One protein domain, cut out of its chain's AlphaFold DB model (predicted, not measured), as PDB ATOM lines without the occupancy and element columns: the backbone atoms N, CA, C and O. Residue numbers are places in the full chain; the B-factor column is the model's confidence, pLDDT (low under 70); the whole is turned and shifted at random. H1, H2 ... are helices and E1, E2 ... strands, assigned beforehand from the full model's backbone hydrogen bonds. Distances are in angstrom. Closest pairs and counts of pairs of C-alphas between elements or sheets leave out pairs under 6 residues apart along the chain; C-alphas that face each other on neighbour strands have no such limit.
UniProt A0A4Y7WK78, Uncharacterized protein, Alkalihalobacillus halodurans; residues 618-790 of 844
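What this domain is: This is residues 618 to 790 of the 844 residues of an uncharacterized protein of Alkalihalobacillus halodurans (UniProt A0A4Y7WK78). A strongly twisted sheet of five strands, curled like part of a barrel, makes one part of this domain, and a small two-stranded hairpin, E4 and E5, with helix H2 packed on it makes the other. Strand E3 runs on into E4, joining the two parts, and the short strand E6 lies beside E4 near the middle of the whole. The printed part has 173 residues, with named elements in the order E1 H1 E2 E3 E4 E5 H2 E6 E7 E8; the five-stranded sheet has the order E3 - E2 - E1 - E7 - E8, all antiparallel. The class is mixed, helices and strands, with under half of the residues in named elements. The whole is compact, with a radius of gyration of the C-alphas of 17.9 A and spans of 53 by 39 by 33 A.

Where its parts are: Start at C-alpha 629 at (-107.755, -70.612, 120.501), where E1 begins and runs to 632. H1 is residues 638 to 641. Next come E2, residues 657 to 666, 27.2 A long, and E3, residues 671 to 678, 23.8 A. E4 is residues 680 to 684 and E5 residues 691 to 695. Find C-alpha 700 at (-99.168, -89.100, 103.525); from there H2 runs 22.2 A to residue 715. E6 is residues 731 to 733, E7 residues 748 to 757, 26.7 A, and E8 residues 762 to 774, 38.6 A, ending at C-alpha 774 at (-76.172, -71.182, 118.601).

How they stand to each other: In the large sheet, look first at E1 and E7, antiparallel at 172 degrees, with N 632 and O 751 2.8 A apart, within hydrogen-bond range. E2 pairs with E1 over residues 657 to 658, where N 657 and O 631 are 2.8 A apart, and with E3 over residues 659 to 666. In the hairpin E2 and E3, N 662 and O 675 are 2.8 A apart. The hairpin E7 and E8 has N 752 and O 766 at 2.8 A; E3 and E8 are the edge strands. E3 runs on into E4 at 54 degrees. In the hairpin E4 and E5, N 681 and O 694 are 2.8 A apart. The closest C-alphas of E5 and H2, Phe 692 and Ala 707, are 6.5 A apart. E6 pairs with no named strand; its closest C-alpha to E4 is that of Tyr 732, 6.1 A from Phe 682. H1 comes closest to E5 at Ser 639 and Gln 691, their C-alphas 6.1 A apart. Neither H1 nor H2 is on the large sheet. In H2 every O i to N i+4 pair is within hydrogen-bond range; H1 is too short for such a pair.

The domain as a whole: The C-alphas farthest apart, of Ala 669 and Ser 717, are 57.0 A apart. The printed part has no cut. The links H1 to E2, H2 to E6 and E6 to E7 are long. The mean pLDDT of the printed part is 80.7; look for values under 70 at residues 623 to 627, 686 to 688, 720 to 728, 737 to 739 and 774 to 790.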
ATOM      1  N   GLU A 618    -117.917 -82.195 137.895       73.88
ATOM      2  CA  GLU A 618    -118.283 -82.073 136.481       73.88
ATOM      3  C   GLU A 618    -117.062 -82.309 135.563       73.88
ATOM      4  O   GLU A 618    -115.959 -81.848 135.899       73.88
ATOM      5  N   PRO A 619    -117.236 -82.967 134.395       74.44
ATOM      6  CA  PRO A 619    -116.175 -83.140 133.403       74.44
ATOM      7  C   PRO A 619    -115.669 -81.796 132.876       74.44
ATOM      8  O   PRO A 619    -116.369 -80.791 132.985       74.44
ATOM      9  N   PHE A 620    -114.451 -81.771 132.307       80.81
ATOM     10  CA  PHE A 620    -113.820 -80.548 131.786       80.81
ATOM     11  C   PHE A 620    -114.769 -79.798 130.834       80.81
ATOM     12  O   PHE A 620    -114.946 -80.228 129.692       80.81
ATOM     13  N   PRO A 621    -115.377 -78.680 131.263       76.56
ATOM     14  CA  PRO A 621    -116.354 -77.987 130.452       76.56
ATOM     15  C   PRO A 621    -115.616 -77.175 129.393       76.56
ATOM     16  O   PRO A 621    -114.717 -76.395 129.711       76.56
ATOM     17  N   TYR A 622    -115.998 -77.327 128.130       71.69
ATOM     18  CA  TYR A 622    -115.364 -76.617 127.026       71.69
ATOM     19  C   TYR A 622    -116.432 -76.034 126.115       71.69
ATOM     20  O   TYR A 622    -117.186 -76.770 125.499       71.69
ATOM     21  N   ASN A 623    -116.498 -74.713 125.979       67.81
ATOM     22  CA  ASN A 623    -117.231 -74.104 124.877       67.81
ATOM     23  C   ASN A 623    -116.197 -73.762 123.801       67.81
ATOM     24  O   ASN A 623    -115.440 -72.813 123.956       67.81
ATOM     25  N   ILE A 624    -116.089 -74.602 122.763       63.88
ATOM     26  CA  ILE A 624    -115.145 -74.362 121.664       63.88
ATOM     27  C   ILE A 624    -115.655 -73.170 120.859       63.88
ATOM     28  O   ILE A 624    -116.457 -73.309 119.938       63.88
ATOM     29  N   ASP A 625    -115.170 -71.995 121.234       67.94
ATOM     30  CA  ASP A 625    -115.200 -70.810 120.398       67.94
ATOM     31  C   ASP A 625    -113.868 -70.756 119.642       67.94
ATOM     32  O   ASP A 625    -112.814 -70.435 120.202       67.94
ATOM     33  N   GLU A 626    -113.899 -71.163 118.370       66.75
ATOM     34  CA  GLU A 626    -112.704 -71.234 117.521       66.75
ATOM     35  C   GLU A 626    -112.009 -69.871 117.360       66.75
ATOM     36  O   GLU A 626    -110.823 -69.833 117.023       66.75
ATOM     37  N   ASP A 627    -112.705 -68.771 117.667       69.69
ATOM     38  CA  ASP A 627    -112.180 -67.406 117.609       69.69
ATOM     39  C   ASP A 627    -111.269 -67.045 118.802       69.69
ATOM     40  O   ASP A 627    -110.675 -65.961 118.822       69.69
ATOM     41  N   PHE A 628    -111.082 -67.950 119.774       76.31
ATOM     42  CA  PHE A 628    -110.263 -67.708 120.970       76.31
ATOM     43  C   PHE A 628    -109.230 -68.801 121.284       76.31
ATOM     44  O   PHE A 628    -108.808 -68.927 122.430       76.31
ATOM     45  N   MET A 629    -108.785 -69.583 120.300       89.81
ATOM     46  CA  MET A 629    -107.755 -70.612 120.501       89.81
ATOM     47  C   MET A 629    -106.573 -70.393 119.556       89.81
ATOM     48  O   MET A 629    -106.615 -70.806 118.399       89.81
ATOM     49  N   PHE A 630    -105.515 -69.734 120.036       93.44
ATOM     50  CA  PHE A 630    -104.373 -69.348 119.202       93.44
ATOM     51  C   PHE A 630    -103.035 -69.395 119.944       93.44
ATOM     52  O   PHE A 630    -102.934 -68.999 121.106       93.44
ATOM     53  N   LEU A 631    -101.997 -69.810 119.219       94.19
ATOM     54  CA  LEU A 631    -100.592 -69.566 119.529       94.19
ATOM     55  C   LEU A 631    -100.119 -68.362 118.707       94.19
ATOM     56  O   LEU A 631    -100.262 -68.350 117.489       94.19
ATOM     57  N   TYR A 632     -99.509 -67.384 119.358       95.06
ATOM     58  CA  TYR A 632     -98.865 -66.224 118.749       95.06
ATOM     59  C   TYR A 632     -97.347 -66.422 118.815       95.06
ATOM     60  O   TYR A 632     -96.726 -66.087 119.835       95.06
ATOM     61  N   PRO A 633     -96.741 -67.037 117.783       94.12
ATOM     62  CA  PRO A 633     -95.305 -67.237 117.742       94.12
ATOM     63  C   PRO A 633     -94.602 -65.904 117.487       94.12
ATOM     64  O   PRO A 633     -95.113 -65.036 116.775       94.12
ATOM     65  N   VAL A 634     -93.416 -65.754 118.072       92.25
ATOM     66  CA  VAL A 634     -92.587 -64.547 117.930       92.25
ATOM     67  C   VAL A 634     -92.187 -64.290 116.478       92.25
ATOM     68  O   VAL A 634     -92.209 -63.145 116.039       92.25
ATOM     69  N   ASP A 635     -91.840 -65.345 115.747       89.25
ATOM     70  CA  ASP A 635     -91.479 -65.297 114.334       89.25
ATOM     71  C   ASP A 635     -91.804 -66.648 113.675       89.25
ATOM     72  O   ASP A 635     -91.933 -67.665 114.367       89.25
ATOM     73  N   LEU A 636     -91.936 -66.653 112.351       88.50
ATOM     74  CA  LEU A 636     -92.177 -67.834 111.520       88.50
ATOM     75  C   LEU A 636     -91.304 -67.778 110.265       88.50
ATOM     76  O   LEU A 636     -90.893 -66.704 109.839       88.50
ATOM     77  N   ASP A 637     -91.061 -68.926 109.639       83.31
ATOM     78  CA  ASP A 637     -90.361 -68.972 108.353       83.31
ATOM     79  C   ASP A 637     -91.142 -68.255 107.240       83.31
ATOM     80  O   ASP A 637     -92.374 -68.352 107.169       83.31
ATOM     81  N   GLU A 638     -90.421 -67.559 106.352       82.25
ATOM     82  CA  GLU A 638     -90.981 -66.789 105.231       82.25
ATOM     83  C   GLU A 638     -91.979 -67.624 104.405       82.25
ATOM     84  O   GLU A 638     -92.988 -67.092 103.927       82.25
ATOM     85  N   SER A 639     -91.759 -68.942 104.290       82.75
ATOM     86  CA  SER A 639     -92.642 -69.839 103.540       82.75
ATOM     87  C   SER A 639     -94.059 -69.960 104.122       82.75
ATOM     88  O   SER A 639     -95.005 -70.196 103.366       82.75
ATOM     89  N   ILE A 640     -94.238 -69.757 105.434       89.19
ATOM     90  CA  ILE A 640     -95.520 -69.938 106.142       89.19
ATOM     91  C   ILE A 640     -96.086 -68.647 106.756       89.19
ATOM     92  O   ILE A 640     -97.274 -68.613 107.091       89.19
ATOM     93  N   GLN A 641     -95.308 -67.559 106.834       90.06
ATOM     94  CA  GLN A 641     -95.747 -66.266 107.392       90.06
ATOM     95  C   GLN A 641     -97.067 -65.761 106.787       90.06
ATOM     96  O   GLN A 641     -97.977 -65.347 107.506       90.06
ATOM     97  N   LYS A 642     -97.222 -65.840 105.457       89.81
ATOM     98  CA  LYS A 642     -98.444 -65.387 104.768       89.81
ATOM     99  C   LYS A 642     -99.686 -66.190 105.173       89.81
ATOM    100  O   LYS A 642    -100.788 -65.641 105.183       89.81
ATOM    101  N   LYS A 643     -99.523 -67.486 105.463       92.25
ATOM    102  CA  LYS A 643    -100.622 -68.389 105.831       92.25
ATOM    103  C   LYS A 643    -101.149 -68.071 107.232       92.25
ATOM    104  O   LYS A 643    -102.360 -68.059 107.426       92.25
ATOM    105  N   TYR A 644    -100.248 -67.748 108.159       94.44
ATOM    106  CA  TYR A 644    -100.554 -67.505 109.572       94.44
ATOM    107  C   TYR A 644    -100.495 -66.031 109.972       94.44
ATOM    108  O   TYR A 644    -100.278 -65.721 111.139       94.44
ATOM    109  N   GLN A 645    -100.692 -65.106 109.030       94.88
ATOM    110  CA  GLN A 645    -100.764 -63.682 109.346       94.88
ATOM    111  C   GLN A 645    -101.861 -63.427 110.389       94.88
ATOM    112  O   GLN A 645    -103.012 -63.833 110.194       94.88
ATOM    113  N   ASN A 646    -101.508 -62.733 111.470       94.19
ATOM    114  CA  ASN A 646    -102.426 -62.471 112.565       94.19
ATOM    115  C   ASN A 646    -103.595 -61.585 112.102       94.19
ATOM    116  O   ASN A 646    -103.410 -60.466 111.621       94.19
ATOM    117  N   LYS A 647    -104.811 -62.116 112.246       90.00
ATOM    118  CA  LYS A 647    -106.087 -61.433 111.979       90.00
ATOM    119  C   LYS A 647    -107.032 -61.504 113.180       90.00
ATOM    120  O   LYS A 647    -108.212 -61.190 113.038       90.00
ATOM    121  N   THR A 648    -106.544 -61.980 114.323       90.12
ATOM    122  CA  THR A 648    -107.350 -62.160 115.530       90.12
ATOM    123  C   THR A 648    -107.500 -60.826 116.267       90.12
ATOM    124  O   THR A 648    -106.867 -59.824 115.928       90.12
ATOM    125  N   ALA A 649    -108.341 -60.802 117.302       85.19
ATOM    126  CA  ALA A 649    -108.484 -59.632 118.168       85.19
ATOM    127  C   ALA A 649    -107.236 -59.349 119.035       85.19
ATOM    128  O   ALA A 649    -107.128 -58.264 119.606       85.19
ATOM    129  N   TYR A 650    -106.298 -60.298 119.141       85.38
ATOM    130  CA  TYR A 650    -105.122 -60.195 120.002       85.38
ATOM    131  C   TYR A 650    -103.881 -59.868 119.171       85.38
ATOM    132  O   TYR A 650    -103.373 -60.696 118.421       85.38
ATOM    133  N   ALA A 651    -103.347 -58.660 119.334       84.56
ATOM    134  CA  ALA A 651    -102.178 -58.183 118.594       84.56
ATOM    135  C   ALA A 651    -100.843 -58.517 119.298       84.56
ATOM    136  O   ALA A 651     -99.981 -57.648 119.420       84.56
ATOM    137  N   TYR A 652    -100.675 -59.747 119.806       90.62
ATOM    138  CA  TYR A 652     -99.455 -60.137 120.535       90.62
ATOM    139  C   TYR A 652     -98.220 -60.223 119.635       90.62
ATOM    140  O   TYR A 652     -97.160 -59.717 119.999       90.62
ATOM    141  N   THR A 653     -98.356 -60.841 118.461       92.25
ATOM    142  CA  THR A 653     -97.308 -60.913 117.433       92.25
ATOM    143  C   THR A 653     -97.925 -60.742 116.041       92.25
ATOM    144  O   THR A 653     -99.148 -60.662 115.895       92.25
ATOM    145  N   GLU A 654     -97.090 -60.670 114.998       93.25
ATOM    146  CA  GLU A 654     -97.547 -60.558 113.602       93.25
ATOM    147  C   GLU A 654     -98.221 -61.836 113.077       93.25
ATOM    148  O   GLU A 654     -98.857 -61.813 112.017       93.25
ATOM    149  N   TYR A 655     -98.127 -62.938 113.826       94.44
ATOM    150  CA  TYR A 655     -98.570 -64.261 113.408       94.44
ATOM    151  C   TYR A 655     -99.497 -64.905 114.443       94.44
ATOM    152  O   TYR A 655     -99.355 -64.688 115.642       94.44
ATOM    153  N   ALA A 656    -100.447 -65.715 113.983       94.94
ATOM    154  CA  ALA A 656    -101.346 -66.477 114.842       94.94
ATOM    155  C   ALA A 656    -101.617 -67.859 114.234       94.94
ATOM    156  O   ALA A 656    -102.165 -67.981 113.136       94.94
ATOM    157  N   ILE A 657    -101.237 -68.907 114.961       94.69
ATOM    158  CA  ILE A 657    -101.494 -70.305 114.622       94.69
ATOM    159  C   ILE A 657    -102.763 -70.744 115.366       94.69
ATOM    160  O   ILE A 657    -102.771 -70.706 116.599       94.69
ATOM    161  N   PRO A 658    -103.831 -71.159 114.663       93.56
ATOM    162  CA  PRO A 658    -105.056 -71.621 115.303       93.56
ATOM    163  C   PRO A 658    -104.833 -72.953 116.023       93.56
ATOM    164  O   PRO A 658    -104.234 -73.886 115.476       93.56
ATOM    165  N   LEU A 659    -105.359 -73.038 117.240       92.25
ATOM    166  CA  LEU A 659    -105.316 -74.216 118.094       92.25
ATOM    167  C   LEU A 659    -106.694 -74.893 118.160       92.25
ATOM    168  O   LEU A 659    -107.727 -74.300 117.846       92.25
ATOM    169  N   GLU A 660    -106.700 -76.151 118.577       88.75
ATOM    170  CA  GLU A 660    -107.889 -76.945 118.871       88.75
ATOM    171  C   GLU A 660    -107.657 -77.838 120.097       88.75
ATOM    172  O   GLU A 660    -106.523 -78.191 120.438       88.75
ATOM    173  N   LEU A 661    -108.751 -78.199 120.770       88.44
ATOM    174  CA  LEU A 661    -108.760 -79.221 121.811       88.44
ATOM    175  C   LEU A 661    -108.660 -80.606 121.150       88.44
ATOM    176  O   LEU A 661    -109.493 -80.974 120.325       88.44
ATOM    177  N   ILE A 662    -107.642 -81.370 121.528       87.69
ATOM    178  CA  ILE A 662    -107.284 -82.650 120.908       87.69
ATOM    179  C   ILE A 662    -107.898 -83.825 121.646       87.69
ATOM    180  O   ILE A 662    -108.424 -84.748 121.024       87.69
ATOM    181  N   GLU A 663    -107.780 -83.804 122.968       87.75
ATOM    182  CA  GLU A 663    -108.180 -84.902 123.831       87.75
ATOM    183  C   GLU A 663    -108.434 -84.379 125.244       87.75
ATOM    184  O   GLU A 663    -107.728 -83.490 125.727       87.75
ATOM    185  N   ILE A 664    -109.427 -84.962 125.914       88.94
ATOM    186  CA  ILE A 664    -109.621 -84.834 127.355       88.94
ATOM    187  C   ILE A 664    -109.437 -86.227 127.945       88.94
ATOM    188  O   ILE A 664    -110.127 -87.165 127.549       88.94
ATOM    189  N   GLN A 665    -108.513 -86.357 128.891       90.12
ATOM    190  CA  GLN A 665    -108.297 -87.592 129.639       90.12
ATOM    191  C   GLN A 665    -108.828 -87.435 131.059       90.12
ATOM    192  O   GLN A 665    -108.499 -86.469 131.749       90.12
ATOM    193  N   GLU A 666    -109.626 -88.401 131.497       86.69
ATOM    194  CA  GLU A 666    -110.072 -88.508 132.881       86.69
ATOM    195  C   GLU A 666    -108.997 -89.214 133.721       86.69
ATOM    196  O   GLU A 666    -108.489 -90.277 133.358       86.69
ATOM    197  N   GLY A 667    -108.608 -88.578 134.822       79.44
ATOM    198  CA  GLY A 667    -107.680 -89.093 135.821       79.44
ATOM    199  C   GLY A 667    -108.396 -89.578 137.084       79.44
ATOM    200  O   GLY A 667    -109.602 -89.806 137.104       79.44
ATOM    201  N   GLU A 668    -107.645 -89.736 138.173       77.62
ATOM    202  CA  GLU A 668    -108.215 -90.116 139.469       77.62
ATOM    203  C   GLU A 668    -108.937 -88.930 140.137       77.62
ATOM    204  O   GLU A 668    -108.518 -87.780 140.018       77.62
ATOM    205  N   ALA A 669    -110.009 -89.215 140.887       76.00
ATOM    206  CA  ALA A 669    -110.727 -88.245 141.724       76.00
ATOM    207  C   ALA A 669    -111.261 -86.994 140.983       76.00
ATOM    208  O   ALA A 669    -111.095 -85.869 141.466       76.00
ATOM    209  N   ASN A 670    -111.928 -87.192 139.836       76.12
ATOM    210  CA  ASN A 670    -112.540 -86.135 139.012       76.12
ATOM    211  C   ASN A 670    -111.537 -85.058 138.555       76.12
ATOM    212  O   ASN A 670    -111.869 -83.875 138.444       76.12
ATOM    213  N   GLN A 671    -110.283 -85.460 138.334       86.38
ATOM    214  CA  GLN A 671    -109.273 -84.626 137.691       86.38
ATOM    215  C   GLN A 671    -109.256 -84.910 136.195       86.38
ATOM    216  O   GLN A 671    -109.168 -86.062 135.781       86.38
ATOM    217  N   TYR A 672    -109.273 -83.861 135.383       89.75
ATOM    218  CA  TYR A 672    -109.263 -83.959 133.928       89.75
ATOM    219  C   TYR A 672    -108.001 -83.314 133.359       89.75
ATOM    220  O   TYR A 672    -107.495 -82.329 133.897       89.75
ATOM    221  N   LYS A 673    -107.488 -83.871 132.263       90.88
ATOM    222  CA  LYS A 673    -106.325 -83.365 131.525       90.88
ATOM    223  C   LYS A 673    -106.747 -82.998 130.112       90.88
ATOM    224  O   LYS A 673    -107.078 -83.885 129.331       90.88
ATOM    225  N   ALA A 674    -106.723 -81.708 129.794       89.88
ATOM    226  CA  ALA A 674    -107.062 -81.187 128.475       89.88
ATOM    227  C   ALA A 674    -105.793 -80.959 127.639       89.88
ATOM    228  O   ALA A 674    -104.913 -80.184 128.023       89.88
ATOM    229  N   TYR A 675    -105.704 -81.634 126.493       89.12
ATOM    230  CA  TYR A 675    -104.597 -81.528 125.545       89.12
ATOM    231  C   TYR A 675    -104.987 -80.629 124.379       89.12
ATOM    232  O   TYR A 675    -105.973 -80.895 123.694       89.12
ATOM    233  N   PHE A 676    -104.188 -79.601 124.119       89.75
ATOM    234  CA  PHE A 676    -104.373 -78.693 122.989       89.75
ATOM    235  C   PHE A 676    -103.295 -78.936 121.931       89.75
ATOM    236  O   PHE A 676    -102.243 -79.503 122.223       89.75
ATOM    237  N   GLY A 677    -103.563 -78.532 120.695       90.31
ATOM    238  CA  GLY A 677    -102.634 -78.655 119.572       90.31
ATOM    239  C   GLY A 677    -102.998 -77.694 118.447       90.31
ATOM    240  O   GLY A 677    -104.058 -77.078 118.486       90.31
ATOM    241  N   ALA A 678    -102.133 -77.544 117.448       92.25
ATOM    242  CA  ALA A 678    -102.469 -76.777 116.254       92.25
ATOM    243  C   ALA A 678    -103.440 -77.543 115.353       92.25
ATOM    244  O   ALA A 678    -103.329 -78.764 115.199       92.25
ATOM    245  N   LYS A 679    -104.335 -76.789 114.699       91.88
ATOM    246  CA  LYS A 679    -105.234 -77.318 113.657       91.88
ATOM    247  C   LYS A 679    -104.477 -77.861 112.443       91.88
ATOM    248  O   LYS A 679    -105.003 -78.708 111.724       91.88
ATOM    249  N   ASP A 680    -103.248 -77.391 112.239       92.19
ATOM    250  CA  ASP A 680    -102.348 -77.845 111.187       92.19
ATOM    251  C   ASP A 680    -101.112 -78.541 111.783       92.19
ATOM    252  O   ASP A 680    -100.591 -78.136 112.820       92.19
ATOM    253  N   ASP A 681    -100.627 -79.566 111.085       90.44
ATOM    254  CA  ASP A 681     -99.337 -80.215 111.300       90.44
ATOM    255  C   ASP A 681     -98.267 -79.541 110.421       90.44
ATOM    256  O   ASP A 681     -98.484 -79.310 109.224       90.44
ATOM    257  N   PHE A 682     -97.101 -79.242 110.998       89.81
ATOM    258  CA  PHE A 682     -95.997 -78.554 110.324       89.81
ATOM    259  C   PHE A 682     -94.872 -79.523 109.967       89.81
ATOM    260  O   PHE A 682     -94.493 -80.398 110.747       89.81
ATOM    261  N   PHE A 683     -94.296 -79.317 108.787       86.00
ATOM    262  CA  PHE A 683     -93.301 -80.196 108.191       86.00
ATOM    263  C   PHE A 683     -92.167 -79.393 107.567       86.00
ATOM    264  O   PHE A 683     -92.348 -78.242 107.166       86.00
ATOM    265  N   ILE A 684     -91.012 -80.040 107.425       80.06
ATOM    266  CA  ILE A 684     -89.856 -79.491 106.723       80.06
ATOM    267  C   ILE A 684     -89.333 -80.498 105.691       80.06
ATOM    268  O   ILE A 684     -89.420 -81.717 105.870       80.06
ATOM    269  N   LEU A 685     -88.831 -79.987 104.570       76.25
ATOM    270  CA  LEU A 685     -88.189 -80.787 103.529       76.25
ATOM    271  C   LEU A 685     -86.709 -81.009 103.861       76.25
ATOM    272  O   LEU A 685     -85.979 -80.047 104.090       76.25
ATOM    273  N   ASP A 686     -86.256 -82.263 103.829       67.44
ATOM    274  CA  ASP A 686     -84.918 -82.673 104.288       67.44
ATOM    275  C   ASP A 686     -83.764 -81.925 103.589       67.44
ATOM    276  O   ASP A 686     -82.923 -81.342 104.268       67.44
ATOM    277  N   LYS A 687     -83.771 -81.861 102.250       66.38
ATOM    278  CA  LYS A 687     -82.701 -81.264 101.426       66.38
ATOM    279  C   LYS A 687     -82.778 -79.754 101.237       66.38
ATOM    280  O   LYS A 687     -81.813 -79.161 100.769       66.38
ATOM    281  N   THR A 688     -83.940 -79.146 101.463       67.56
ATOM    282  CA  THR A 688     -84.157 -77.724 101.136       67.56
ATOM    283  C   THR A 688     -84.464 -76.869 102.351       67.56
ATOM    284  O   THR A 688     -84.503 -75.651 102.213       67.56
ATOM    285  N   GLY A 689     -84.744 -77.469 103.511       70.25
ATOM    286  CA  GLY A 689     -85.175 -76.734 104.699       70.25
ATOM    287  C   GLY A 689     -86.534 -76.039 104.537       70.25
ATOM    288  O   GLY A 689     -86.943 -75.295 105.420       70.25
ATOM    289  N   PHE A 690     -87.249 -76.266 103.427       77.69
ATOM    290  CA  PHE A 690     -88.514 -75.593 103.143       77.69
ATOM    291  C   PHE A 690     -89.605 -76.072 104.098       77.69
ATOM    292  O   PHE A 690     -89.899 -77.271 104.153       77.69
ATOM    293  N   GLN A 691     -90.216 -75.130 104.810       85.69
ATOM    294  CA  GLN A 691     -91.279 -75.404 105.766       85.69
ATOM    295  C   GLN A 691     -92.652 -75.264 105.114       85.69
ATOM    296  O   GLN A 691     -92.878 -74.369 104.300       85.69
ATOM    297  N   PHE A 692     -93.583 -76.128 105.493       88.31
ATOM    298  CA  PHE A 692     -94.979 -76.039 105.081       88.31
ATOM    299  C   PHE A 692     -95.877 -76.663 106.149       88.31
ATOM    300  O   PHE A 692     -95.405 -77.255 107.120       88.31
ATOM    301  N   SER A 693     -97.186 -76.520 105.986       91.44
ATOM    302  CA  SER A 693     -98.162 -77.020 106.957       91.44
ATOM    303  C   SER A 693     -99.426 -77.519 106.272       91.44
ATOM    304  O   SER A 693     -99.895 -76.932 105.293       91.44
ATOM    305  N   VAL A 694    -100.014 -78.583 106.807       91.06
ATOM    306  CA  VAL A 694    -101.269 -79.175 106.316       91.06
ATOM    307  C   VAL A 694    -102.257 -79.362 107.461       91.06
ATOM    308  O   VAL A 694    -101.809 -79.498 108.593       91.06
ATOM    309  N   PRO A 695    -103.573 -79.439 107.197       91.88
ATOM    310  CA  PRO A 695    -104.543 -79.800 108.225       91.88
ATOM    311  C   PRO A 695    -104.134 -81.069 108.975       91.88
ATOM    312  O   PRO A 695    -103.658 -82.039 108.367       91.88
ATOM    313  N   ARG A 696    -104.320 -81.072 110.294       87.94
ATOM    314  CA  ARG A 696    -103.949 -82.196 111.151       87.94
ATOM    315  C   ARG A 696    -104.622 -83.489 110.681       87.94
ATOM    316  O   ARG A 696    -105.760 -83.477 110.211       87.94
ATOM    317  N   LYS A 697    -103.928 -84.624 110.832       84.50
ATOM    318  CA  LYS A 697    -104.402 -85.958 110.388       84.50
ATOM    319  C   LYS A 697    -104.566 -86.087 108.859       84.50
ATOM    320  O   LYS A 697    -105.259 -86.995 108.396       84.50
ATOM    321  N   SER A 698    -103.918 -85.225 108.071       87.81
ATOM    322  CA  SER A 698    -103.820 -85.391 106.612       87.81
ATOM    323  C   SER A 698    -103.115 -86.702 106.232       87.81
ATOM    324  O   SER A 698    -102.224 -87.177 106.939       87.81
ATOM    325  N   SER A 699    -103.492 -87.293 105.092       87.69
ATOM    326  CA  SER A 699    -102.836 -88.503 104.579       87.69
ATOM    327  C   SER A 699    -101.399 -88.218 104.115       87.69
ATOM    328  O   SER A 699    -101.046 -87.082 103.789       87.69
ATOM    329  N   LYS A 700    -100.548 -89.253 104.030       85.12
ATOM    330  CA  LYS A 700     -99.168 -89.100 103.525       85.12
ATOM    331  C   LYS A 700     -99.142 -88.568 102.090       85.12
ATOM    332  O   LYS A 700     -98.245 -87.807 101.726       85.12
ATOM    333  N   GLU A 701    -100.108 -88.975 101.279       85.38
ATOM    334  CA  GLU A 701    -100.291 -88.529  99.903       85.38
ATOM    335  C   GLU A 701    -100.645 -87.037  99.841       85.38
ATOM    336  O   GLU A 701    -100.046 -86.304  99.049       85.38
ATOM    337  N   ASP A 702    -101.555 -86.576 100.705       87.50
ATOM    338  CA  ASP A 702    -101.946 -85.165 100.784       87.50
ATOM    339  C   ASP A 702    -100.788 -84.287 101.265       87.50
ATOM    340  O   ASP A 702    -100.538 -83.234 100.676       87.50
ATOM    341  N   ILE A 703    -100.016 -84.762 102.250       88.25
ATOM    342  CA  ILE A 703     -98.796 -84.092 102.725       88.25
ATOM    343  C   ILE A 703     -97.812 -83.888 101.565       88.25
ATOM    344  O   ILE A 703     -97.361 -82.769 101.323       88.25
ATOM    345  N   LYS A 704     -97.513 -84.944 100.791       86.06
ATOM    346  CA  LYS A 704     -96.603 -84.857  99.631       86.06
ATOM    347  C   LYS A 704     -97.120 -83.926  98.543       86.06
ATOM    348  O   LYS A 704     -96.347 -83.175  97.944       86.06
ATOM    349  N   LYS A 705     -98.423 -83.981  98.270       87.88
ATOM    350  CA  LYS A 705     -99.067 -83.121  97.277       87.88
ATOM    351  C   LYS A 705     -98.974 -81.653  97.686       87.88
ATOM    352  O   LYS A 705     -98.601 -80.832  96.850       87.88
ATOM    353  N   GLN A 706     -99.271 -81.335  98.945       89.12
ATOM    354  CA  GLN A 706     -99.204 -79.966  99.443       89.12
ATOM    355  C   GLN A 706     -97.765 -79.444  99.463       89.12
ATOM    356  O   GLN A 706     -97.525 -78.342  98.978       89.12
ATOM    357  N   ALA A 707     -96.808 -80.263  99.910       86.81
ATOM    358  CA  ALA A 707     -95.386 -79.922  99.896       86.81
ATOM    359  C   ALA A 707     -94.916 -79.489  98.502       86.81
ATOM    360  O   ALA A 707     -94.302 -78.436  98.343       86.81
ATOM    361  N   LYS A 708     -95.267 -80.276  97.474       87.88
ATOM    362  CA  LYS A 708     -94.958 -79.947  96.081       87.88
ATOM    363  C   LYS A 708     -95.603 -78.629  95.650       87.88
ATOM    364  O   LYS A 708     -94.927 -77.785  95.069       87.88
ATOM    365  N   LEU A 709     -96.902 -78.470  95.908       89.25
ATOM    366  CA  LEU A 709     -97.661 -77.291  95.488       89.25
ATOM    367  C   LEU A 709     -97.109 -76.002  96.108       89.25
ATOM    368  O   LEU A 709     -96.889 -75.028  95.387       89.25
ATOM    369  N   GLU A 710     -96.868 -75.992  97.420       87.75
ATOM    370  CA  GLU A 710     -96.351 -74.816  98.126       87.75
ATOM    371  C   GLU A 710     -94.902 -74.514  97.731       87.75
ATOM    372  O   GLU A 710     -94.586 -73.363  97.423       87.75
ATOM    373  N   TYR A 711     -94.052 -75.543  97.628       84.31
ATOM    374  CA  TYR A 711     -92.655 -75.382  97.225       84.31
ATOM    375  C   TYR A 711     -92.522 -74.765  95.829       84.31
ATOM    376  O   TYR A 711     -91.843 -73.751  95.666       84.31
ATOM    377  N   GLU A 712     -93.185 -75.339  94.817       85.81
ATOM    378  CA  GLU A 712     -93.103 -74.842  93.434       85.81
ATOM    379  C   GLU A 712     -93.731 -73.445  93.303       85.81
ATOM    380  O   GLU A 712     -93.239 -72.597  92.551       85.81
ATOM    381  N   SER A 713     -94.797 -73.175  94.066       84.69
ATOM    382  CA  SER A 713     -95.467 -71.874  94.086       84.69
ATOM    383  C   SER A 713     -94.581 -70.768  94.665       84.69
ATOM    384  O   SER A 713     -94.529 -69.676  94.087       84.69
ATOM    385  N   ILE A 714     -93.882 -71.034  95.771       81.62
ATOM    386  CA  ILE A 714     -93.084 -70.031  96.489       81.62
ATOM    387  C   ILE A 714     -91.702 -69.876  95.847       81.62
ATOM    388  O   ILE A 714     -91.345 -68.774  95.435       81.62
ATOM    389  N   THR A 715     -90.965 -70.975  95.663       75.12
ATOM    390  CA  THR A 715     -89.555 -70.947  95.218       75.12
ATOM    391  C   THR A 715     -89.376 -70.766  93.710       75.12
ATOM    392  O   THR A 715     -88.259 -70.555  93.236       75.12
ATOM    393  N   LYS A 716     -90.456 -70.933  92.929       82.12
ATOM    394  CA  LYS A 716     -90.441 -71.004  91.452       82.12
ATOM    395  C   LYS A 716     -89.530 -72.102  90.880       82.12
ATOM    396  O   LYS A 716     -89.300 -72.137  89.671       82.12
ATOM    397  N   SER A 717     -89.048 -73.011  91.724       77.06
ATOM    398  CA  SER A 717     -88.168 -74.121  91.366       77.06
ATOM    399  C   SER A 717     -88.960 -75.421  91.279       77.06
ATOM    400  O   SER A 717     -89.972 -75.587  91.955       77.06
ATOM    401  N   LYS A 718     -88.511 -76.367  90.443       80.31
ATOM    402  CA  LYS A 718     -89.160 -77.683  90.345       80.31
ATOM    403  C   LYS A 718     -88.963 -78.468  91.634       80.31
ATOM    404  O   LYS A 718     -87.856 -78.521  92.166       80.31
ATOM    405  N   PHE A 719     -90.017 -79.138  92.079       78.19
ATOM    406  CA  PHE A 719     -89.939 -80.029  93.222       78.19
ATOM    407  C   PHE A 719     -89.188 -81.310  92.843       78.19
ATOM    408  O   PHE A 719     -89.643 -82.079  91.994       78.19
ATOM    409  N   SER A 720     -88.029 -81.535  93.459       66.81
ATOM    410  CA  SER A 720     -87.190 -82.723  93.240       66.81
ATOM    411  C   SER A 720     -87.000 -83.559  94.506       66.81
ATOM    412  O   SER A 720     -86.100 -84.398  94.548       66.81
ATOM    413  N   ASN A 721     -87.788 -83.295  95.554       63.78
ATOM    414  CA  ASN A 721     -87.548 -83.839  96.884       63.78
ATOM    415  C   ASN A 721     -88.641 -84.832  97.308       63.78
ATOM    416  O   ASN A 721     -89.806 -84.472  97.375       63.78
ATOM    417  N   GLU A 722     -88.299 -86.097  97.568       61.00
ATOM    418  CA  GLU A 722     -89.297 -87.148  97.867       61.00
ATOM    419  C   GLU A 722     -89.504 -87.407  99.368       61.00
ATOM    420  O   GLU A 722     -90.498 -88.032  99.760       61.00
ATOM    421  N   ASN A 723     -88.587 -86.908 100.197       64.12
ATOM    422  CA  ASN A 723     -88.539 -87.157 101.628       64.12
ATOM    423  C   ASN A 723     -89.087 -85.956 102.407       64.12
ATOM    424  O   ASN A 723     -88.626 -84.824 102.274       64.12
ATOM    425  N   ILE A 724     -90.091 -86.231 103.233       69.19
ATOM    426  CA  ILE A 724     -90.716 -85.285 104.158       69.19
ATOM    427  C   ILE A 724     -90.524 -85.868 105.546       69.19
ATOM    428  O   ILE A 724     -90.655 -87.080 105.739       69.19
ATOM    429  N   THR A 725     -90.210 -85.020 106.511       63.88
ATOM    430  CA  THR A 725     -89.974 -85.438 107.888       63.88
ATOM    431  C   THR A 725     -91.228 -86.079 108.475       63.88
ATOM    432  O   THR A 725     -92.263 -85.432 108.581       63.88
ATOM    433  N   THR A 726     -91.161 -87.354 108.861       54.12
ATOM    434  CA  THR A 726     -92.312 -88.121 109.379       54.12
ATOM    435  C   THR A 726     -92.464 -88.049 110.900       54.12
ATOM    436  O   THR A 726     -92.869 -89.034 111.517       54.12
ATOM    437  N   PHE A 727     -92.097 -86.935 111.530       57.53
ATOM    438  CA  PHE A 727     -92.326 -86.771 112.966       57.53
ATOM    439  C   PHE A 727     -93.701 -86.144 113.239       57.53
ATOM    440  O   PHE A 727     -94.309 -85.580 112.334       57.53
ATOM    441  N   ASP A 728     -94.179 -86.249 114.484       67.38
ATOM    442  CA  ASP A 728     -95.400 -85.585 114.958       67.38
ATOM    443  C   ASP A 728     -95.357 -84.082 114.612       67.38
ATOM    444  O   ASP A 728     -94.389 -83.394 114.966       67.38
ATOM    445  N   GLY A 729     -96.351 -83.610 113.855       77.12
ATOM    446  CA  GLY A 729     -96.397 -82.280 113.239       77.12
ATOM    447  C   GLY A 729     -96.802 -81.156 114.192       77.12
ATOM    448  O   GLY A 729     -96.860 -80.000 113.781       77.12
ATOM    449  N   GLN A 730     -97.028 -81.464 115.471       88.31
ATOM    450  CA  GLN A 730     -97.419 -80.524 116.532       88.31
ATOM    451  C   GLN A 730     -96.240 -79.686 117.074       88.31
ATOM    452  O   GLN A 730     -96.054 -79.491 118.278       88.31
ATOM    453  N   ARG A 731     -95.421 -79.174 116.159       86.56
ATOM    454  CA  ARG A 731     -94.264 -78.307 116.410       86.56
ATOM    455  C   ARG A 731     -94.228 -77.213 115.353       86.56
ATOM    456  O   ARG A 731     -94.823 -77.384 114.304       86.56
ATOM    457  N   TYR A 732     -93.483 -76.143 115.572       86.44
ATOM    458  CA  TYR A 732     -93.125 -75.224 114.494       86.44
ATOM    459  C   TYR A 732     -91.620 -74.964 114.518       86.44
ATOM    460  O   TYR A 732     -90.979 -75.068 115.565       86.44
ATOM    461  N   TYR A 733     -91.042 -74.686 113.357       83.81
ATOM    462  CA  TYR A 733     -89.604 -74.508 113.211       83.81
ATOM    463  C   TYR A 733     -89.263 -73.018 113.272       83.81
ATOM    464  O   TYR A 733     -89.990 -72.178 112.739       83.81
ATOM    465  N   LEU A 734     -88.170 -72.688 113.956       83.75
ATOM    466  CA  LEU A 734     -87.691 -71.314 114.040       83.75
ATOM    467  C   LEU A 734     -87.105 -70.894 112.680       83.75
ATOM    468  O   LEU A 734     -86.482 -71.720 112.008       83.75
ATOM    469  N   PRO A 735     -87.289 -69.634 112.250       78.50
ATOM    470  CA  PRO A 735     -86.713 -69.157 110.999       78.50
ATOM    471  C   PRO A 735     -85.182 -69.184 111.061       78.50
ATOM    472  O   PRO A 735     -84.562 -68.588 111.942       78.50
ATOM    473  N   VAL A 736     -84.568 -69.855 110.085       70.00
ATOM    474  CA  VAL A 736     -83.109 -69.931 109.906       70.00
ATOM    475  C   VAL A 736     -82.691 -68.911 108.843       70.00
ATOM    476  O   VAL A 736     -82.071 -69.239 107.837       70.00
ATOM    477  N   ASP A 737     -83.078 -67.652 109.048       63.97
ATOM    478  CA  ASP A 737     -82.824 -66.553 108.112       63.97
ATOM    479  C   ASP A 737     -81.982 -65.464 108.800       63.97
ATOM    480  O   ASP A 737     -82.372 -64.997 109.872       63.97
ATOM    481  N   PRO A 738     -80.861 -64.996 108.211       57.81
ATOM    482  CA  PRO A 738     -80.158 -63.804 108.694       57.81
ATOM    483  C   PRO A 738     -81.023 -62.529 108.762       57.81
ATOM    484  O   PRO A 738     -80.610 -61.564 109.405       57.81
ATOM    485  N   LYS A 739     -82.196 -62.493 108.112       64.56
ATOM    486  CA  LYS A 739     -83.191 -61.416 108.256       64.56
ATOM    487  C   LYS A 739     -84.109 -61.577 109.467       64.56
ATOM    488  O   LYS A 739     -84.772 -60.603 109.826       64.56
ATOM    489  N   SER A 740     -84.171 -62.756 110.087       71.31
ATOM    490  CA  SER A 740     -84.932 -62.927 111.323       71.31
ATOM    491  C   SER A 740     -84.313 -62.069 112.429       71.31
ATOM    492  O   SER A 740     -83.094 -61.945 112.556       71.31
ATOM    493  N   PHE A 741     -85.160 -61.473 113.268       80.69
ATOM    494  CA  PHE A 741     -84.704 -60.717 114.438       80.69
ATOM    495  C   PHE A 741     -84.331 -61.628 115.623       80.69
ATOM    496  O   PHE A 741     -83.963 -61.143 116.709       80.69
ATOM    497  N   LEU A 742     -84.442 -62.945 115.441       83.12
ATOM    498  CA  LEU A 742     -84.030 -63.941 116.413       83.12
ATOM    499  C   LEU A 742     -82.499 -63.950 116.570       83.12
ATOM    500  O   LEU A 742     -81.730 -64.002 115.616       83.12
ATOM    501  N   ASN A 743     -82.039 -63.864 117.814       81.12
ATOM    502  CA  ASN A 743     -80.642 -63.756 118.202       81.12
ATOM    503  C   ASN A 743     -80.328 -64.776 119.291       81.12
ATOM    504  O   ASN A 743     -81.131 -64.991 120.201       81.12
ATOM    505  N   ARG A 744     -79.132 -65.364 119.221       79.88
ATOM    506  CA  ARG A 744     -78.679 -66.320 120.234       79.88
ATOM    507  C   ARG A 744     -78.610 -65.686 121.625       79.88
ATOM    508  O   ARG A 744     -78.341 -64.494 121.753       79.88
ATOM    509  N   GLU A 745     -78.828 -66.507 122.646       79.62
ATOM    510  CA  GLU A 745     -78.797 -66.155 124.074       79.62
ATOM    511  C   GLU A 745     -79.805 -65.062 124.479       79.62
ATOM    512  O   GLU A 745     -79.801 -64.594 125.618       79.62
ATOM    513  N   ARG A 746     -80.713 -64.681 123.571       89.25
ATOM    514  CA  ARG A 746     -81.824 -63.776 123.851       89.25
ATOM    515  C   ARG A 746     -83.088 -64.573 124.151       89.25
ATOM    516  O   ARG A 746     -83.356 -65.597 123.532       89.25
ATOM    517  N   GLN A 747     -83.854 -64.073 125.114       92.06
ATOM    518  CA  GLN A 747     -85.149 -64.630 125.480       92.06
ATOM    519  C   GLN A 747     -86.255 -64.043 124.603       92.06
ATOM    520  O   GLN A 747     -86.319 -62.832 124.370       92.06
ATOM    521  N   TYR A 748     -87.135 -64.927 124.161       93.38
ATOM    522  CA  TYR A 748     -88.306 -64.660 123.341       93.38
ATOM    523  C   TYR A 748     -89.530 -65.269 124.013       93.38
ATOM    524  O   TYR A 748     -89.387 -66.213 124.782       93.38
ATOM    525  N   LYS A 749     -90.728 -64.737 123.756       93.19
ATOM    526  CA  LYS A 749     -91.964 -65.192 124.403       93.19
ATOM    527  C   LYS A 749     -93.061 -65.423 123.375       93.19
ATOM    528  O   LYS A 749     -93.542 -64.471 122.768       93.19
ATOM    529  N   ASN A 750     -93.479 -66.673 123.237       93.38
ATOM    530  CA  ASN A 750     -94.707 -67.016 122.529       93.38
ATOM    531  C   ASN A 750     -95.901 -66.793 123.450       93.38
ATOM    532  O   ASN A 750     -95.807 -67.087 124.643       93.38
ATOM    533  N   HIS A 751     -97.020 -66.319 122.909       93.38
ATOM    534  CA  HIS A 751     -98.261 -66.141 123.664       93.38
ATOM    535  C   HIS A 751     -99.304 -67.180 123.263       93.38
ATOM    536  O   HIS A 751     -99.396 -67.558 122.102       93.38
ATOM    537  N   TYR A 752    -100.103 -67.616 124.224       92.75
ATOM    538  CA  TYR A 752    -101.187 -68.569 124.056       92.75
ATOM    539  C   TYR A 752    -102.465 -67.935 124.570       92.75
ATOM    540  O   TYR A 752    -102.479 -67.384 125.667       92.75
ATOM    541  N   VAL A 753    -103.532 -68.053 123.789       92.81
ATOM    542  CA  VAL A 753    -104.883 -67.675 124.202       92.81
ATOM    543  C   VAL A 753    -105.779 -68.888 124.007       92.81
ATOM    544  O   VAL A 753    -105.846 -69.410 122.896       92.81
ATOM    545  N   LEU A 754    -106.437 -69.332 125.081       90.75
ATOM    546  CA  LEU A 754    -107.388 -70.447 125.088       90.75
ATOM    547  C   LEU A 754    -108.711 -69.997 125.728       90.75
ATOM    548  O   LEU A 754    -108.796 -69.832 126.942       90.75
ATOM    549  N   GLY A 755    -109.733 -69.749 124.912       87.25
ATOM    550  CA  GLY A 755    -110.989 -69.122 125.323       87.25
ATOM    551  C   GLY A 755    -112.117 -70.058 125.729       87.25
ATOM    552  O   GLY A 755    -112.203 -71.188 125.257       87.25
ATOM    553  N   LYS A 756    -113.032 -69.510 126.543       84.19
ATOM    554  CA  LYS A 756    -114.346 -70.083 126.895       84.19
ATOM    555  C   LYS A 756    -114.273 -71.488 127.510       84.19
ATOM    556  O   LYS A 756    -115.135 -72.343 127.296       84.19
ATOM    557  N   LEU A 757    -113.229 -71.716 128.298       88.00
ATOM    558  CA  LEU A 757    -113.001 -72.965 129.014       88.00
ATOM    559  C   LEU A 757    -113.651 -72.911 130.401       88.00
ATOM    560  O   LEU A 757    -113.875 -71.827 130.934       88.00
ATOM    561  N   THR A 758    -113.858 -74.068 131.033       89.75
ATOM    562  CA  THR A 758    -114.314 -74.219 132.432       89.75
ATOM    563  C   THR A 758    -115.757 -73.765 132.704       89.75
ATOM    564  O   THR A 758    -116.483 -73.386 131.782       89.75
ATOM    565  N   LEU A 759    -116.218 -73.847 133.960       91.19
ATOM    566  CA  LEU A 759    -117.559 -73.394 134.349       91.19
ATOM    567  C   LEU A 759    -117.648 -71.864 134.371       91.19
ATOM    568  O   LEU A 759    -118.726 -71.321 134.130       91.19
ATOM    569  N   ASN A 760    -116.540 -71.153 134.587       92.81
ATOM    570  CA  ASN A 760    -116.500 -69.695 134.466       92.81
ATOM    571  C   ASN A 760    -116.392 -69.183 133.009       92.81
ATOM    572  O   ASN A 760    -116.363 -67.971 132.812       92.81
ATOM    573  N   ASP A 761    -116.354 -70.038 131.976       90.94
ATOM    574  CA  ASP A 761    -116.121 -69.621 130.574       90.94
ATOM    575  C   ASP A 761    -114.879 -68.696 130.430       90.94
ATOM    576  O   ASP A 761    -114.894 -67.691 129.712       90.94
ATOM    577  N   LEU A 762    -113.798 -69.024 131.145       91.56
ATOM    578  CA  LEU A 762    -112.550 -68.263 131.215       91.56
ATOM    579  C   LEU A 762    -111.798 -68.266 129.884       91.56
ATOM    580  O   LEU A 762    -111.758 -69.270 129.170       91.56
ATOM    581  N   THR A 763    -111.128 -67.151 129.592       91.56
ATOM    582  CA  THR A 763    -110.098 -67.080 128.550       91.56
ATOM    583  C   THR A 763    -108.722 -67.093 129.192       91.56
ATOM    584  O   THR A 763    -108.344 -66.147 129.872       91.56
ATOM    585  N   LEU A 764    -107.969 -68.166 128.996       91.81
ATOM    586  CA  LEU A 764    -106.641 -68.335 129.566       91.81
ATOM    587  C   LEU A 764    -105.608 -67.690 128.645       91.81
ATOM    588  O   LEU A 764    -105.537 -68.026 127.465       91.81
ATOM    589  N   ASP A 765    -104.806 -66.790 129.199       91.69
ATOM    590  CA  ASP A 765    -103.666 -66.159 128.541       91.69
ATOM    591  C   ASP A 765    -102.388 -66.560 129.269       91.69
ATOM    592  O   ASP A 765    -102.280 -66.422 130.484       91.69
ATOM    593  N   PHE A 766    -101.406 -67.084 128.556       92.06
ATOM    594  CA  PHE A 766    -100.094 -67.345 129.133       92.06
ATOM    595  C   PHE A 766     -99.040 -67.266 128.045       92.06
ATOM    596  O   PHE A 766     -99.340 -67.288 126.855       92.06
ATOM    597  N   GLY A 767     -97.770 -67.174 128.431       90.94
ATOM    598  CA  GLY A 767     -96.712 -67.200 127.433       90.94
ATOM    599  C   GLY A 767     -95.517 -68.031 127.829       90.94
ATOM    600  O   GLY A 767     -95.045 -67.959 128.961       90.94
ATOM    601  N   LYS A 768     -95.044 -68.801 126.854       89.94
ATOM    602  CA  LYS A 768     -93.914 -69.711 126.972       89.94
ATOM    603  C   LYS A 768     -92.679 -69.015 126.428       89.94
ATOM    604  O   LYS A 768     -92.662 -68.540 125.290       89.94
ATOM    605  N   GLU A 769     -91.668 -68.902 127.271       92.38
ATOM    606  CA  GLU A 769     -90.401 -68.284 126.921       92.38
ATOM    607  C   GLU A 769     -89.485 -69.307 126.249       92.38
ATOM    608  O   GLU A 769     -89.504 -70.496 126.573       92.38
ATOM    609  N   PHE A 770     -88.647 -68.853 125.323       92.19
ATOM    610  CA  PHE A 770     -87.595 -69.671 124.744       92.19
ATOM    611  C   PHE A 770     -86.322 -68.870 124.476       92.19
ATOM    612  O   PHE A 770     -86.355 -67.654 124.291       92.19
ATOM    613  N   ALA A 771     -85.191 -69.567 124.447       89.38
ATOM    614  CA  ALA A 771     -83.904 -69.047 124.000       89.38
ATOM    615  C   ALA A 771     -83.125 -70.153 123.281       89.38
ATOM    616  O   ALA A 771     -83.354 -71.335 123.533       89.38
ATOM    617  N   PHE A 772     -82.181 -69.780 122.420       83.44
ATOM    618  CA  PHE A 772     -81.279 -70.724 121.757       83.44
ATOM    619  C   PHE A 772     -79.823 -70.264 121.853       83.44
ATOM    620  O   PHE A 772     -79.553 -69.065 121.857       83.44
ATOM    621  N   GLN A 773     -78.872 -71.194 121.948       77.81
ATOM    622  CA  GLN A 773     -77.465 -70.853 122.218       77.81
ATOM    623  C   GLN A 773     -76.643 -70.570 120.953       77.81
ATOM    624  O   GLN A 773     -75.704 -69.770 120.977       77.81
ATOM    625  N   LYS A 774     -76.958 -71.238 119.841       68.69
ATOM    626  CA  LYS A 774     -76.172 -71.182 118.601       68.69
ATOM    627  C   LYS A 774     -77.075 -71.012 117.380       68.69
ATOM    628  O   LYS A 774     -78.198 -71.502 117.352       68.69
ATOM    629  N   TYR A 775     -76.581 -70.333 116.350       66.00
ATOM    630  CA  TYR A 775     -77.258 -70.330 115.053       66.00
ATOM    631  C   TYR A 775     -77.108 -71.702 114.394       66.00
ATOM    632  O   TYR A 775     -76.045 -72.320 114.477       66.00
ATOM    633  N   LEU A 776     -78.170 -72.163 113.742       65.31
ATOM    634  CA  LEU A 776     -78.133 -73.350 112.901       65.31
ATOM    635  C   LEU A 776     -77.571 -72.945 111.533       65.31
ATOM    636  O   LEU A 776     -78.021 -71.960 110.951       65.31
ATOM    637  N   LEU A 777     -76.574 -73.682 111.044       56.69
ATOM    638  CA  LEU A 777     -76.006 -73.516 109.705       56.69
ATOM    639  C   LEU A 777     -76.344 -74.772 108.894       56.69
ATOM    640  O   LEU A 777     -75.764 -75.822 109.151       56.69
ATOM    641  N   GLY A 778     -77.275 -74.650 107.945       53.12
ATOM    642  CA  GLY A 778     -77.837 -75.777 107.189       53.12
ATOM    643  C   GLY A 778     -79.284 -76.092 107.580       53.12
ATOM    644  O   GLY A 778     -79.910 -75.359 108.349       53.12
ATOM    645  N   SER A 779     -79.828 -77.169 107.017       54.62
ATOM    646  CA  SER A 779     -81.128 -77.733 107.389       54.62
ATOM    647  C   SER A 779     -81.027 -78.438 108.746       54.62
ATOM    648  O   SER A 779     -80.011 -79.058 109.055       54.62
ATOM    649  N   VAL A 780     -82.111 -78.436 109.534       53.16
ATOM    650  CA  VAL A 780     -82.248 -79.276 110.751       53.16
ATOM    651  C   VAL A 780     -82.076 -80.780 110.460       53.16
ATOM    652  O   VAL A 780     -81.924 -81.563 111.395       53.16
ATOM    653  N   TYR A 781     -82.110 -81.175 109.182       51.00
ATOM    654  CA  TYR A 781     -82.000 -82.551 108.689       51.00
ATOM    655  C   TYR A 781     -80.807 -82.809 107.761       51.00
ATOM    656  O   TYR A 781     -80.707 -83.915 107.229       51.00
ATOM    657  N   ASP A 782     -79.911 -81.836 107.553       45.59
ATOM    658  CA  ASP A 782     -78.626 -82.141 106.909       45.59
ATOM    659  C   ASP A 782     -77.876 -83.202 107.751       45.59
ATOM    660  O   ASP A 782     -78.187 -83.373 108.934       45.59
ATOM    661  N   ASP A 783     -76.889 -83.914 107.178       39.75
ATOM    662  CA  ASP A 783     -75.958 -84.819 107.898       39.75
ATOM    663  C   ASP A 783     -75.044 -84.017 108.858       39.75
ATOM    664  O   ASP A 783     -73.812 -84.039 108.814       39.75
ATOM    665  N   VAL A 784     -75.660 -83.236 109.733       41.44
ATOM    666  CA  VAL A 784     -75.044 -82.513 110.825       41.44
ATOM    667  C   VAL A 784     -75.038 -83.476 112.003       41.44
ATOM    668  O   VAL A 784     -76.066 -84.040 112.370       41.44
ATOM    669  N   TYR A 785     -73.882 -83.642 112.645       38.59
ATOM    670  CA  TYR A 785     -73.686 -84.490 113.833       38.59
ATOM    671  C   TYR A 785     -74.562 -84.116 115.057       38.59
ATOM    672  O   TYR A 785     -74.375 -84.669 116.141       38.59
ATOM    673  N   VAL A 786     -75.502 -83.178 114.919       43.72
ATOM    674  CA  VAL A 786     -76.395 -82.689 115.968       43.72
ATOM    675  C   VAL A 786     -77.837 -82.760 115.459       43.72
ATOM    676  O   VAL A 786     -78.323 -81.828 114.832       43.72
ATOM    677  N   ASN A 787     -78.527 -83.862 115.756       40.91
ATOM    678  CA  ASN A 787     -79.988 -83.908 115.733       40.91
ATOM    679  C   ASN A 787     -80.473 -83.721 117.178       40.91
ATOM    680  O   ASN A 787     -80.136 -84.516 118.057       40.91
ATOM    681  N   GLU A 788     -81.189 -82.631 117.442       49.53
ATOM    682  CA  GLU A 788     -81.653 -82.278 118.782       49.53
ATOM    683  C   GLU A 788     -82.770 -83.228 119.231       49.53
ATOM    684  O   GLU A 788     -83.899 -83.170 118.743       49.53
ATOM    685  N   GLN A 789     -82.468 -84.089 120.203       44.00
ATOM    686  CA  GLN A 789     -83.495 -84.688 121.045       44.00
ATOM    687  C   GLN A 789     -83.580 -83.871 122.339       44.00
ATOM    688  O   GLN A 789     -82.590 -83.826 123.072       44.00
ATOM    689  N   PRO A 790     -84.732 -83.253 122.656       41.81
ATOM    690  CA  PRO A 790     -84.898 -82.472 123.883       41.81
ATOM    691  C   PRO A 790     -84.694 -83.282 125.180       41.81
ATOM    692  O   PRO A 790     -84.638 -82.694 126.255       41.81
TER     693      PRO A 790